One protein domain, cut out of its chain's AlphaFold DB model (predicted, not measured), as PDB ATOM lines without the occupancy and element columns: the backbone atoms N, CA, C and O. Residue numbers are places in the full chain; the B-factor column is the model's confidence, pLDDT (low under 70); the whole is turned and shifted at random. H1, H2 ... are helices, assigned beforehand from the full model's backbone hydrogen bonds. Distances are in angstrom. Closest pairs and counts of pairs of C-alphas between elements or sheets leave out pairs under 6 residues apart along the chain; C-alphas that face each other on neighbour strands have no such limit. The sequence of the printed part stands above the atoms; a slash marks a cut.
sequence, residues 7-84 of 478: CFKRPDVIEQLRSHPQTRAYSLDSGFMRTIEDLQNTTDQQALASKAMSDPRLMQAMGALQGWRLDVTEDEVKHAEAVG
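This is residues 7 to 84 of the 478 residues of the protein "Hypothetical protein" of Haptolina brevifila (UniProt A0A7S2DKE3). H2, the longest helix, runs beside H3 in a rounded cluster of five short helices, with H4 nearest the middle and H1 and H5 packed on H4. Printed are 78 residues with helices H1 to H5 in chain order and no named strand, all helix in class. It is compact, with a radius of gyration of the C-alphas of 11.8 A and spans of 31 by 27 by 24 A.

H2 is residues 30 to 41, 16.8 A long between end C-alphas; H3 is 45 to 54, H4 56 to 66, 15.3 A. H1 is 13 to 19, from C-alpha 13 at (65.605, -2.743, 204.121); H5 is 74 to 83, to C-alpha 83 at (41.605, -4.007, 216.550).

H2 and H3 are close but not clearly touching, closest C-alphas Leu 39 and Leu 48, 6.4 A, opposite ways at a shallow tilt of 20 degrees. H4 touches H1, closest C-alphas Ala 61 and Leu 17, 6.9 A, about perpendicular at 89 degrees. H4 touches H5, closest C-alphas Pro 56 and Val 77, 6.5 A. H3 and H4 only just touch, only at the corner, with 3 pairs of C-alphas within 8 A. In H1 to H5 every O i to N i+4 pair is within hydrogen-bond range.

The farthest C-alphas, Pro 11 and Ala 82, are 31.2 A apart. The printed part has no cut or long link, and no printed residue is under 70 in pLDDT.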
ATOM      1  N   CYS A   7      65.648  -9.918 208.457       86.12
ATOM      2  CA  CYS A   7      65.448  -9.156 207.221       86.12
ATOM      3  C   CYS A   7      65.104  -7.679 207.472       86.12
ATOM      4  O   CYS A   7      65.480  -6.832 206.666       86.12
ATOM      5  N   PHE A   8      64.448  -7.355 208.593       88.81
ATOM      6  CA  PHE A   8      64.130  -5.971 208.953       88.81
ATOM      7  C   PHE A   8      65.324  -5.197 209.512       88.81
ATOM      8  O   PHE A   8      65.324  -3.971 209.473       88.81
ATOM      9  N   LYS A   9      66.361  -5.892 209.989       87.25
ATOM     10  CA  LYS A   9      67.577  -5.281 210.546       87.25
ATOM     11  C   LYS A   9      68.617  -4.935 209.481       87.25
ATOM     12  O   LYS A   9      69.654  -4.359 209.804       87.25
ATOM     13  N   ARG A  10      68.363  -5.287 208.218       88.50
ATOM     14  CA  ARG A  10      69.263  -4.967 207.109       88.50
ATOM     15  C   ARG A  10      69.331  -3.445 206.908       88.50
ATOM     16  O   ARG A  10      68.290  -2.787 206.953       88.50
ATOM     17  N   PRO A  11      70.520  -2.874 206.657       86.50
ATOM     18  CA  PRO A  11      70.675  -1.428 206.480       86.50
ATOM     19  C   PRO A  11      69.956  -0.896 205.229       86.50
ATOM     20  O   PRO A  11      69.571   0.268 205.191       86.50
ATOM     21  N   ASP A  12      69.729  -1.748 204.229       90.56
ATOM     22  CA  ASP A  12      69.070  -1.431 202.960       90.56
ATOM     23  C   ASP A  12      67.581  -1.829 202.924       90.56
ATOM     24  O   ASP A  12      66.934  -1.715 201.882       90.56
ATOM     25  N   VAL A  13      66.995  -2.252 204.054       90.69
ATOM     26  CA  VAL A  13      65.605  -2.743 204.121       90.69
ATOM     27  C   VAL A  13      64.600  -1.759 203.510       90.69
ATOM     28  O   VAL A  13      63.698  -2.154 202.776       90.69
ATOM     29  N   ILE A  14      64.775  -0.461 203.755       90.00
ATOM     30  CA  ILE A  14      63.868   0.573 203.246       90.00
ATOM     31  C   ILE A  14      63.957   0.695 201.723       90.00
ATOM     32  O   ILE A  14      62.938   0.882 201.056       90.00
ATOM     33  N   GLU A  15      65.157   0.578 201.159       91.25
ATOM     34  CA  GLU A  15      65.366   0.610 199.713       91.25
ATOM     35  C   GLU A  15      64.753  -0.628 199.049       91.25
ATOM     36  O   GLU A  15      63.997  -0.500 198.080       91.25
ATOM     37  N   GLN A  16      64.961  -1.808 199.642       91.06
ATOM     38  CA  GLN A  16      64.354  -3.054 199.176       91.06
ATOM     39  C   GLN A  16      62.818  -2.965 199.181       91.06
ATOM     40  O   GLN A  16      62.184  -3.230 198.156       91.06
ATOM     41  N   LEU A  17      62.210  -2.484 200.271       91.06
ATOM     42  CA  LEU A  17      60.754  -2.324 200.376       91.06
ATOM     43  C   LEU A  17      60.182  -1.306 199.377       91.06
ATOM     44  O   LEU A  17      59.075  -1.506 198.875       91.06
ATOM     45  N   ARG A  18      60.921  -0.235 199.060       91.06
ATOM     46  CA  ARG A  18      60.530   0.759 198.040       91.06
ATOM     47  C   ARG A  18      60.602   0.209 196.621       91.06
ATOM     48  O   ARG A  18      59.787   0.591 195.780       91.06
ATOM     49  N   SER A  19      61.587  -0.645 196.352       90.00
ATOM     50  CA  SER A  19      61.798  -1.244 195.031       90.00
ATOM     51  C   SER A  19      60.767  -2.329 194.703       90.00
ATOM     52  O   SER A  19      60.446  -2.548 193.534       90.00
ATOM     53  N   HIS A  20      60.206  -2.979 195.726       89.94
ATOM     54  CA  HIS A  20      59.318  -4.115 195.541       89.94
ATOM     55  C   HIS A  20      57.851  -3.688 195.297       89.94
ATOM     56  O   HIS A  20      57.291  -2.921 196.088       89.94
ATOM     57  N   PRO A  21      57.171  -4.195 194.242       87.81
ATOM     58  CA  PRO A  21      55.834  -3.732 193.849       87.81
ATOM     59  C   PRO A  21      54.755  -3.842 194.933       87.81
ATOM     60  O   PRO A  21      53.912  -2.955 195.032       87.81
ATOM     61  N   GLN A  22      54.784  -4.901 195.750       86.56
ATOM     62  CA  GLN A  22      53.761  -5.145 196.780       86.56
ATOM     63  C   GLN A  22      53.934  -4.259 198.023       86.56
ATOM     64  O   GLN A  22      52.958  -3.929 198.682       86.56
ATOM     65  N   THR A  23      55.157  -3.832 198.339       89.19
ATOM     66  CA  THR A  23      55.469  -3.121 199.595       89.19
ATOM     67  C   THR A  23      55.740  -1.637 199.385       89.19
ATOM     68  O   THR A  23      55.752  -0.863 200.345       89.19
ATOM     69  N   ARG A  24      55.925  -1.204 198.130       88.25
ATOM     70  CA  ARG A  24      56.226   0.189 197.789       88.25
ATOM     71  C   ARG A  24      55.207   1.167 198.369       88.25
ATOM     72  O   ARG A  24      55.601   2.227 198.847       88.25
ATOM     73  N   ALA A  25      53.920   0.823 198.369       85.06
ATOM     74  CA  ALA A  25      52.878   1.681 198.934       85.06
ATOM     75  C   ALA A  25      53.049   1.899 200.450       85.06
ATOM     76  O   ALA A  25      52.841   3.011 200.929       85.06
ATOM     77  N   TYR A  26      53.491   0.879 201.191       88.00
ATOM     78  CA  TYR A  26      53.708   0.964 202.640       88.00
ATOM     79  C   TYR A  26      54.915   1.822 203.000       88.00
ATOM     80  O   TYR A  26      54.899   2.510 204.012       88.00
ATOM     81  N   SER A  27      55.934   1.858 202.141       84.06
ATOM     82  CA  SER A  27      57.118   2.701 202.358       84.06
ATOM     83  C   SER A  27      56.835   4.214 202.339       84.06
ATOM     84  O   SER A  27      57.708   5.010 202.685       84.06
ATOM     85  N   LEU A  28      55.630   4.607 201.913       83.06
ATOM     86  CA  LEU A  28      55.137   5.985 201.932       83.06
ATOM     87  C   LEU A  28      54.242   6.278 203.149       83.06
ATOM     88  O   LEU A  28      53.844   7.425 203.324       83.06
ATOM     89  N   ASP A  29      53.918   5.269 203.962       87.00
ATOM     90  CA  ASP A  29      53.097   5.397 205.166       87.00
ATOM     91  C   ASP A  29      53.980   5.667 206.389       87.00
ATOM     92  O   ASP A  29      54.836   4.857 206.755       87.00
ATOM     93  N   SER A  30      53.762   6.803 207.052       86.00
ATOM     94  CA  SER A  30      54.593   7.216 208.185       86.00
ATOM     95  C   SER A  30      54.499   6.253 209.379       86.00
ATOM     96  O   SER A  30      55.491   6.020 210.074       86.00
ATOM     97  N   GLY A  31      53.325   5.648 209.599       86.19
ATOM     98  CA  GLY A  31      53.094   4.671 210.663       86.19
ATOM     99  C   GLY A  31      53.827   3.352 210.426       86.19
ATOM    100  O   GLY A  31      54.431   2.804 211.351       86.19
ATOM    101  N   PHE A  32      53.835   2.864 209.187       90.06
ATOM    102  CA  PHE A  32      54.609   1.690 208.792       90.06
ATOM    103  C   PHE A  32      56.113   1.932 208.938       90.06
ATOM    104  O   PHE A  32      56.812   1.118 209.534       90.06
ATOM    105  N   MET A  33      56.609   3.080 208.471       89.62
ATOM    106  CA  MET A  33      58.033   3.417 208.549       89.62
ATOM    107  C   MET A  33      58.542   3.484 209.991       89.62
ATOM    108  O   MET A  33      59.553   2.860 210.303       89.62
ATOM    109  N   ARG A  34      57.795   4.129 210.897       88.31
ATOM    110  CA  ARG A  34      58.101   4.097 212.340       88.31
ATOM    111  C   ARG A  34      58.111   2.681 212.900       88.31
ATOM    112  O   ARG A  34      58.921   2.359 213.756       88.31
ATOM    113  N   THR A  35      57.224   1.823 212.406       89.00
ATOM    114  CA  THR A  35      57.174   0.429 212.849       89.00
ATOM    115  C   THR A  35      58.422  -0.342 212.421       89.00
ATOM    116  O   THR A  35      58.959  -1.104 213.220       89.00
ATOM    117  N   ILE A  36      58.921  -0.114 211.204       89.94
ATOM    118  CA  ILE A  36      60.189  -0.690 210.735       89.94
ATOM    119  C   ILE A  36      61.368  -0.164 211.563       89.94
ATOM    120  O   ILE A  36      62.200  -0.958 211.996       89.94
ATOM    121  N   GLU A  37      61.418   1.141 211.841       88.81
ATOM    122  CA  GLU A  37      62.441   1.741 212.711       88.81
ATOM    123  C   GLU A  37      62.412   1.137 214.127       88.81
ATOM    124  O   GLU A  37      63.452   0.782 214.681       88.81
ATOM    125  N   ASP A  38      61.225   0.946 214.709       87.56
ATOM    126  CA  ASP A  38      61.077   0.271 216.000       87.56
ATOM    127  C   ASP A  38      61.604  -1.172 215.943       87.56
ATOM    128  O   ASP A  38      62.291  -1.622 216.863       87.56
ATOM    129  N   LEU A  39      61.292  -1.915 214.874       87.06
ATOM    130  CA  LEU A  39      61.754  -3.296 214.691       87.06
ATOM    131  C   LEU A  39      63.279  -3.380 214.559       87.06
ATOM    132  O   LEU A  39      63.882  -4.300 215.108       87.06
ATOM    133  N   GLN A  40      63.908  -2.418 213.881       87.75
ATOM    134  CA  GLN A  40      65.368  -2.325 213.777       87.75
ATOM    135  C   GLN A  40      66.034  -2.136 215.143       87.75
ATOM    136  O   GLN A  40      67.104  -2.691 215.389       87.75
ATOM    137  N   ASN A  41      65.382  -1.394 216.039       86.50
ATOM    138  CA  ASN A  41      65.895  -1.092 217.375       86.50
ATOM    139  C   ASN A  41      65.509  -2.137 218.440       86.50
ATOM    140  O   ASN A  41      66.014  -2.090 219.561       86.50
ATOM    141  N   THR A  42      64.626  -3.086 218.117       84.94
ATOM    142  CA  THR A  42      64.142  -4.091 219.071       84.94
ATOM    143  C   THR A  42      65.120  -5.265 219.175       84.94
ATOM    144  O   THR A  42      65.422  -5.944 218.193       84.94
ATOM    145  N   THR A  43      65.592  -5.537 220.393       79.62
ATOM    146  CA  THR A  43      66.501  -6.655 220.701       79.62
ATOM    147  C   THR A  43      65.774  -7.918 221.168       79.62
ATOM    148  O   THR A  43      66.299  -9.017 220.993       79.62
ATOM    149  N   ASP A  44      64.559  -7.787 221.706       84.50
ATOM    150  CA  ASP A  44      63.728  -8.910 222.151       84.50
ATOM    151  C   ASP A  44      63.054  -9.616 220.963       84.50
ATOM    152  O   ASP A  44      62.178  -9.061 220.298       84.50
ATOM    153  N   GLN A  45      63.443 -10.871 220.712       79.56
ATOM    154  CA  GLN A  45      62.902 -11.671 219.611       79.56
ATOM    155  C   GLN A  45      61.419 -12.024 219.781       79.56
ATOM    156  O   GLN A  45      60.721 -12.159 218.777       79.56
ATOM    157  N   GLN A  46      60.921 -12.156 221.014       80.69
ATOM    158  CA  GLN A  46      59.522 -12.499 221.263       80.69
ATOM    159  C   GLN A  46      58.612 -11.295 221.004       80.69
ATOM    160  O   GLN A  46      57.594 -11.426 220.320       80.69
ATOM    161  N   ALA A  47      59.010 -10.109 221.471       79.69
ATOM    162  CA  ALA A  47      58.314  -8.861 221.162       79.69
ATOM    163  C   ALA A  47      58.317  -8.564 219.654       79.69
ATOM    164  O   ALA A  47      57.300  -8.150 219.092       79.69
ATOM    165  N   LEU A  48      59.441  -8.832 218.987       80.88
ATOM    166  CA  LEU A  48      59.590  -8.646 217.548       80.88
ATOM    167  C   LEU A  48      58.652  -9.581 216.770       80.88
ATOM    168  O   LEU A  48      57.901  -9.115 215.914       80.88
ATOM    169  N   ALA A  49      58.621 -10.870 217.121       82.62
ATOM    170  CA  ALA A  49      57.711 -11.836 216.512       82.62
ATOM    171  C   ALA A  49      56.243 -11.442 216.713       82.62
ATOM    172  O   ALA A  49      55.471 -11.446 215.759       82.62
ATOM    173  N   SER A  50      55.866 -11.033 217.929       84.50
ATOM    174  CA  SER A  50      54.501 -10.584 218.218       84.50
ATOM    175  C   SER A  50      54.090  -9.395 217.346       84.50
ATOM    176  O   SER A  50      52.984  -9.393 216.819       84.50
ATOM    177  N   LYS A  51      54.972  -8.402 217.178       83.00
ATOM    178  CA  LYS A  51      54.688  -7.178 216.412       83.00
ATOM    179  C   LYS A  51      54.670  -7.425 214.901       83.00
ATOM    180  O   LYS A  51      53.840  -6.868 214.191       83.00
ATOM    181  N   ALA A  52      55.575  -8.266 214.402       83.12
ATOM    182  CA  ALA A  52      55.645  -8.614 212.985       83.12
ATOM    183  C   ALA A  52      54.465  -9.489 212.534       83.12
ATOM    184  O   ALA A  52      54.027  -9.364 211.396       83.12
ATOM    185  N   MET A  53      53.958 -10.357 213.416       85.06
ATOM    186  CA  MET A  53      52.830 -11.247 213.123       85.06
ATOM    187  C   MET A  53      51.463 -10.571 213.296       85.06
ATOM    188  O   MET A  53      50.488 -11.059 212.734       85.06
ATOM    189  N   SER A  54      51.370  -9.476 214.061       86.75
ATOM    190  CA  SER A  54      50.116  -8.731 214.242       86.75
ATOM    191  C   SER A  54      49.831  -7.760 213.090       86.75
ATOM    192  O   SER A  54      48.679  -7.578 212.712       86.75
ATOM    193  N   ASP A  55      50.861  -7.146 212.495       90.31
ATOM    194  CA  ASP A  55      50.684  -6.244 211.351       90.31
ATOM    195  C   ASP A  55      50.769  -7.032 210.026       90.31
ATOM    196  O   ASP A  55      51.860  -7.455 209.621       90.31
ATOM    197  N   PRO A  56      49.656  -7.190 209.284       90.75
ATOM    198  CA  PRO A  56      49.662  -7.947 208.035       90.75
ATOM    199  C   PRO A  56      50.602  -7.329 206.986       90.75
ATOM    200  O   PRO A  56      51.202  -8.047 206.185       90.75
ATOM    201  N   ARG A  57      50.834  -6.009 207.022       91.75
ATOM    202  CA  ARG A  57      51.779  -5.335 206.116       91.75
ATOM    203  C   ARG A  57      53.217  -5.738 206.412       91.75
ATOM    204  O   ARG A  57      54.014  -5.854 205.483       91.75
ATOM    205  N   LEU A  58      53.559  -5.952 207.687       91.38
ATOM    206  CA  LEU A  58      54.878  -6.453 208.081       91.38
ATOM    207  C   LEU A  58      55.049  -7.905 207.648       91.38
ATOM    208  O   LEU A  58      56.103  -8.243 207.120       91.38
ATOM    209  N   MET A  59      54.016  -8.741 207.764       89.62
ATOM    210  CA  MET A  59      54.068 -10.104 207.226       89.62
ATOM    211  C   MET A  59      54.284 -10.117 205.707       89.62
ATOM    212  O   MET A  59      55.137 -10.858 205.217       89.62
ATOM    213  N   GLN A  60      53.582  -9.260 204.958       91.31
ATOM    214  CA  GLN A  60      53.794  -9.130 203.513       91.31
ATOM    215  C   GLN A  60      55.192  -8.599 203.179       91.31
ATOM    216  O   GLN A  60      55.839  -9.092 202.253       91.31
ATOM    217  N   ALA A  61      55.683  -7.623 203.946       91.56
ATOM    218  CA  ALA A  61      57.029  -7.083 203.802       91.56
ATOM    219  C   ALA A  61      58.111  -8.135 204.076       91.56
ATOM    220  O   ALA A  61      59.047  -8.267 203.292       91.56
ATOM    221  N   MET A  62      57.958  -8.925 205.138       90.75
ATOM    222  CA  MET A  62      58.840 -10.043 205.469       90.75
ATOM    223  C   MET A  62      58.844 -11.086 204.351       90.75
ATOM    224  O   MET A  62      59.918 -11.492 203.909       90.75
ATOM    225  N   GLY A  63      57.655 -11.447 203.854       89.75
ATOM    226  CA  GLY A  63      57.468 -12.295 202.680       89.75
ATOM    227  C   GLY A  63      58.324 -11.833 201.505       89.75
ATOM    228  O   GLY A  63      59.229 -12.539 201.048       89.75
ATOM    229  N   ALA A  64      58.085 -10.594 201.074       90.50
ATOM    230  CA  ALA A  64      58.776  -9.979 199.949       90.50
ATOM    231  C   ALA A  64      60.306  -9.963 200.128       90.50
ATOM    232  O   ALA A  64      61.034 -10.332 199.209       90.50
ATOM    233  N   LEU A  65      60.800  -9.598 201.317       89.75
ATOM    234  CA  LEU A  65      62.238  -9.523 201.626       89.75
ATOM    235  C   LEU A  65      62.931 -10.893 201.704       89.75
ATOM    236  O   LEU A  65      64.159 -10.977 201.609       89.75
ATOM    237  N   GLN A  66      62.160 -11.959 201.902       88.12
ATOM    238  CA  GLN A  66      62.633 -13.342 201.970       88.12
ATOM    239  C   GLN A  66      62.325 -14.143 200.698       88.12
ATOM    240  O   GLN A  66      62.659 -15.323 200.623       88.12
ATOM    241  N   GLY A  67      61.711 -13.517 199.691       86.69
ATOM    242  CA  GLY A  67      61.453 -14.130 198.389       86.69
ATOM    243  C   GLY A  67      60.198 -15.004 198.312       86.69
ATOM    244  O   GLY A  67      60.051 -15.757 197.351       86.69
ATOM    245  N   TRP A  68      59.279 -14.904 199.276       86.56
ATOM    246  CA  TRP A  68      57.981 -15.581 199.244       86.56
ATOM    247  C   TRP A  68      56.843 -14.567 199.139       86.56
ATOM    248  O   TRP A  68      56.918 -13.451 199.645       86.56
ATOM    249  N   ARG A  69      55.783 -14.921 198.412       82.50
ATOM    250  CA  ARG A  69      54.659 -14.010 198.181       82.50
ATOM    251  C   ARG A  69      53.554 -14.273 199.187       82.50
ATOM    252  O   ARG A  69      53.046 -15.387 199.266       82.50
ATOM    253  N   LEU A  70      53.175 -13.216 199.891       85.62
ATOM    254  CA  LEU A  70      51.969 -13.153 200.698       85.62
ATOM    255  C   LEU A  70      51.119 -12.013 200.144       85.62
ATOM    256  O   LEU A  70      51.594 -10.882 200.035       85.62
ATOM    257  N   ASP A  71      49.884 -12.309 199.762       86.25
ATOM    258  CA  ASP A  71      48.933 -11.284 199.347       86.25
ATOM    259  C   ASP A  71      48.105 -10.872 200.560       86.25
ATOM    260  O   ASP A  71      47.493 -11.712 201.211       86.25
ATOM    261  N   VAL A  72      48.128  -9.575 200.861       86.56
ATOM    262  CA  VAL A  72      47.349  -8.961 201.937       86.56
ATOM    263  C   VAL A  72      46.277  -8.092 201.312       86.56
ATOM    264  O   VAL A  72      46.553  -7.235 200.467       86.56
ATOM    265  N   THR A  73      45.042  -8.328 201.724       86.25
ATOM    266  CA  THR A  73      43.866  -7.611 201.249       86.25
ATOM    267  C   THR A  73      43.637  -6.330 202.052       86.25
ATOM    268  O   THR A  73      44.009  -6.214 203.219       86.25
ATOM    269  N   GLU A  74      42.975  -5.343 201.444       83.56
ATOM    270  CA  GLU A  74      42.602  -4.107 202.151       83.56
ATOM    271  C   GLU A  74      41.665  -4.358 203.340       83.56
ATOM    272  O   GLU A  74      41.673  -3.585 204.297       83.56
ATOM    273  N   ASP A  75      40.871  -5.430 203.308       82.31
ATOM    274  CA  ASP A  75      39.971  -5.774 204.408       82.31
ATOM    275  C   ASP A  75      40.739  -6.304 205.627       82.31
ATOM    276  O   ASP A  75      40.417  -5.927 206.755       82.31
ATOM    277  N   GLU A  76      41.812  -7.075 205.420       86.31
ATOM    278  CA  GLU A  76      42.721  -7.506 206.494       86.31
ATOM    279  C   GLU A  76      43.452  -6.315 207.122       86.31
ATOM    280  O   GLU A  76      43.510  -6.200 208.347       86.31
ATOM    281  N   VAL A  77      43.940  -5.378 206.301       87.06
ATOM    282  CA  VAL A  77      44.585  -4.150 206.798       87.06
ATOM    283  C   VAL A  77      43.599  -3.313 207.615       87.06
ATOM    284  O   VAL A  77      43.924  -2.874 208.715       87.06
ATOM    285  N   LYS A  78      42.369  -3.120 207.124       83.81
ATOM    286  CA  LYS A  78      41.328  -2.382 207.860       83.81
ATOM    287  C   LYS A  78      40.945  -3.069 209.167       83.81
ATOM    288  O   LYS A  78      40.678  -2.377 210.151       83.81
ATOM    289  N   HIS A  79      40.892  -4.399 209.184       84.56
ATOM    290  CA  HIS A  79      40.624  -5.151 210.404       84.56
ATOM    291  C   HIS A  79      41.736  -4.927 211.434       84.56
ATOM    292  O   HIS A  79      41.435  -4.517 212.553       84.56
ATOM    293  N   ALA A  80      43.003  -5.074 211.029       87.50
ATOM    294  CA  ALA A  80      44.167  -4.839 211.885       87.50
ATOM    295  C   ALA A  80      44.211  -3.397 212.438       87.50
ATOM    296  O   ALA A  80      44.479  -3.182 213.622       87.50
ATOM    297  N   GLU A  81      43.858  -2.393 211.623       86.94
ATOM    298  CA  GLU A  81      43.707  -0.996 212.068       86.94
ATOM    299  C   GLU A  81      42.600  -0.809 213.119       86.94
ATOM    300  O   GLU A  81      42.698   0.073 213.978       86.94
ATOM    301  N   ALA A  82      41.519  -1.589 213.026       81.19
ATOM    302  CA  ALA A  82      40.365  -1.476 213.909       81.19
ATOM    303  C   ALA A  82      40.606  -2.127 215.276       81.19
ATOM    304  O   ALA A  82      40.185  -1.565 216.288       81.19
ATOM    305  N   VAL A  83      41.287  -3.277 215.308       84.25
ATOM    306  CA  VAL A  83      41.605  -4.007 216.550       84.25
ATOM    307  C   VAL A  83      42.864  -3.486 217.250       84.25
ATOM    308  O   VAL A  83      43.065  -3.765 218.427       84.25
ATOM    309  N   GLY A  84      43.658  -2.649 216.570       83.44
ATOM    310  CA  GLY A  84      44.843  -2.004 217.140       83.44
ATOM    311  C   GLY A  84      46.142  -2.789 216.953       83.44
ATOM    312  O   GLY A  84      47.151  -2.424 217.552       83.44
TER     313      GLY A  84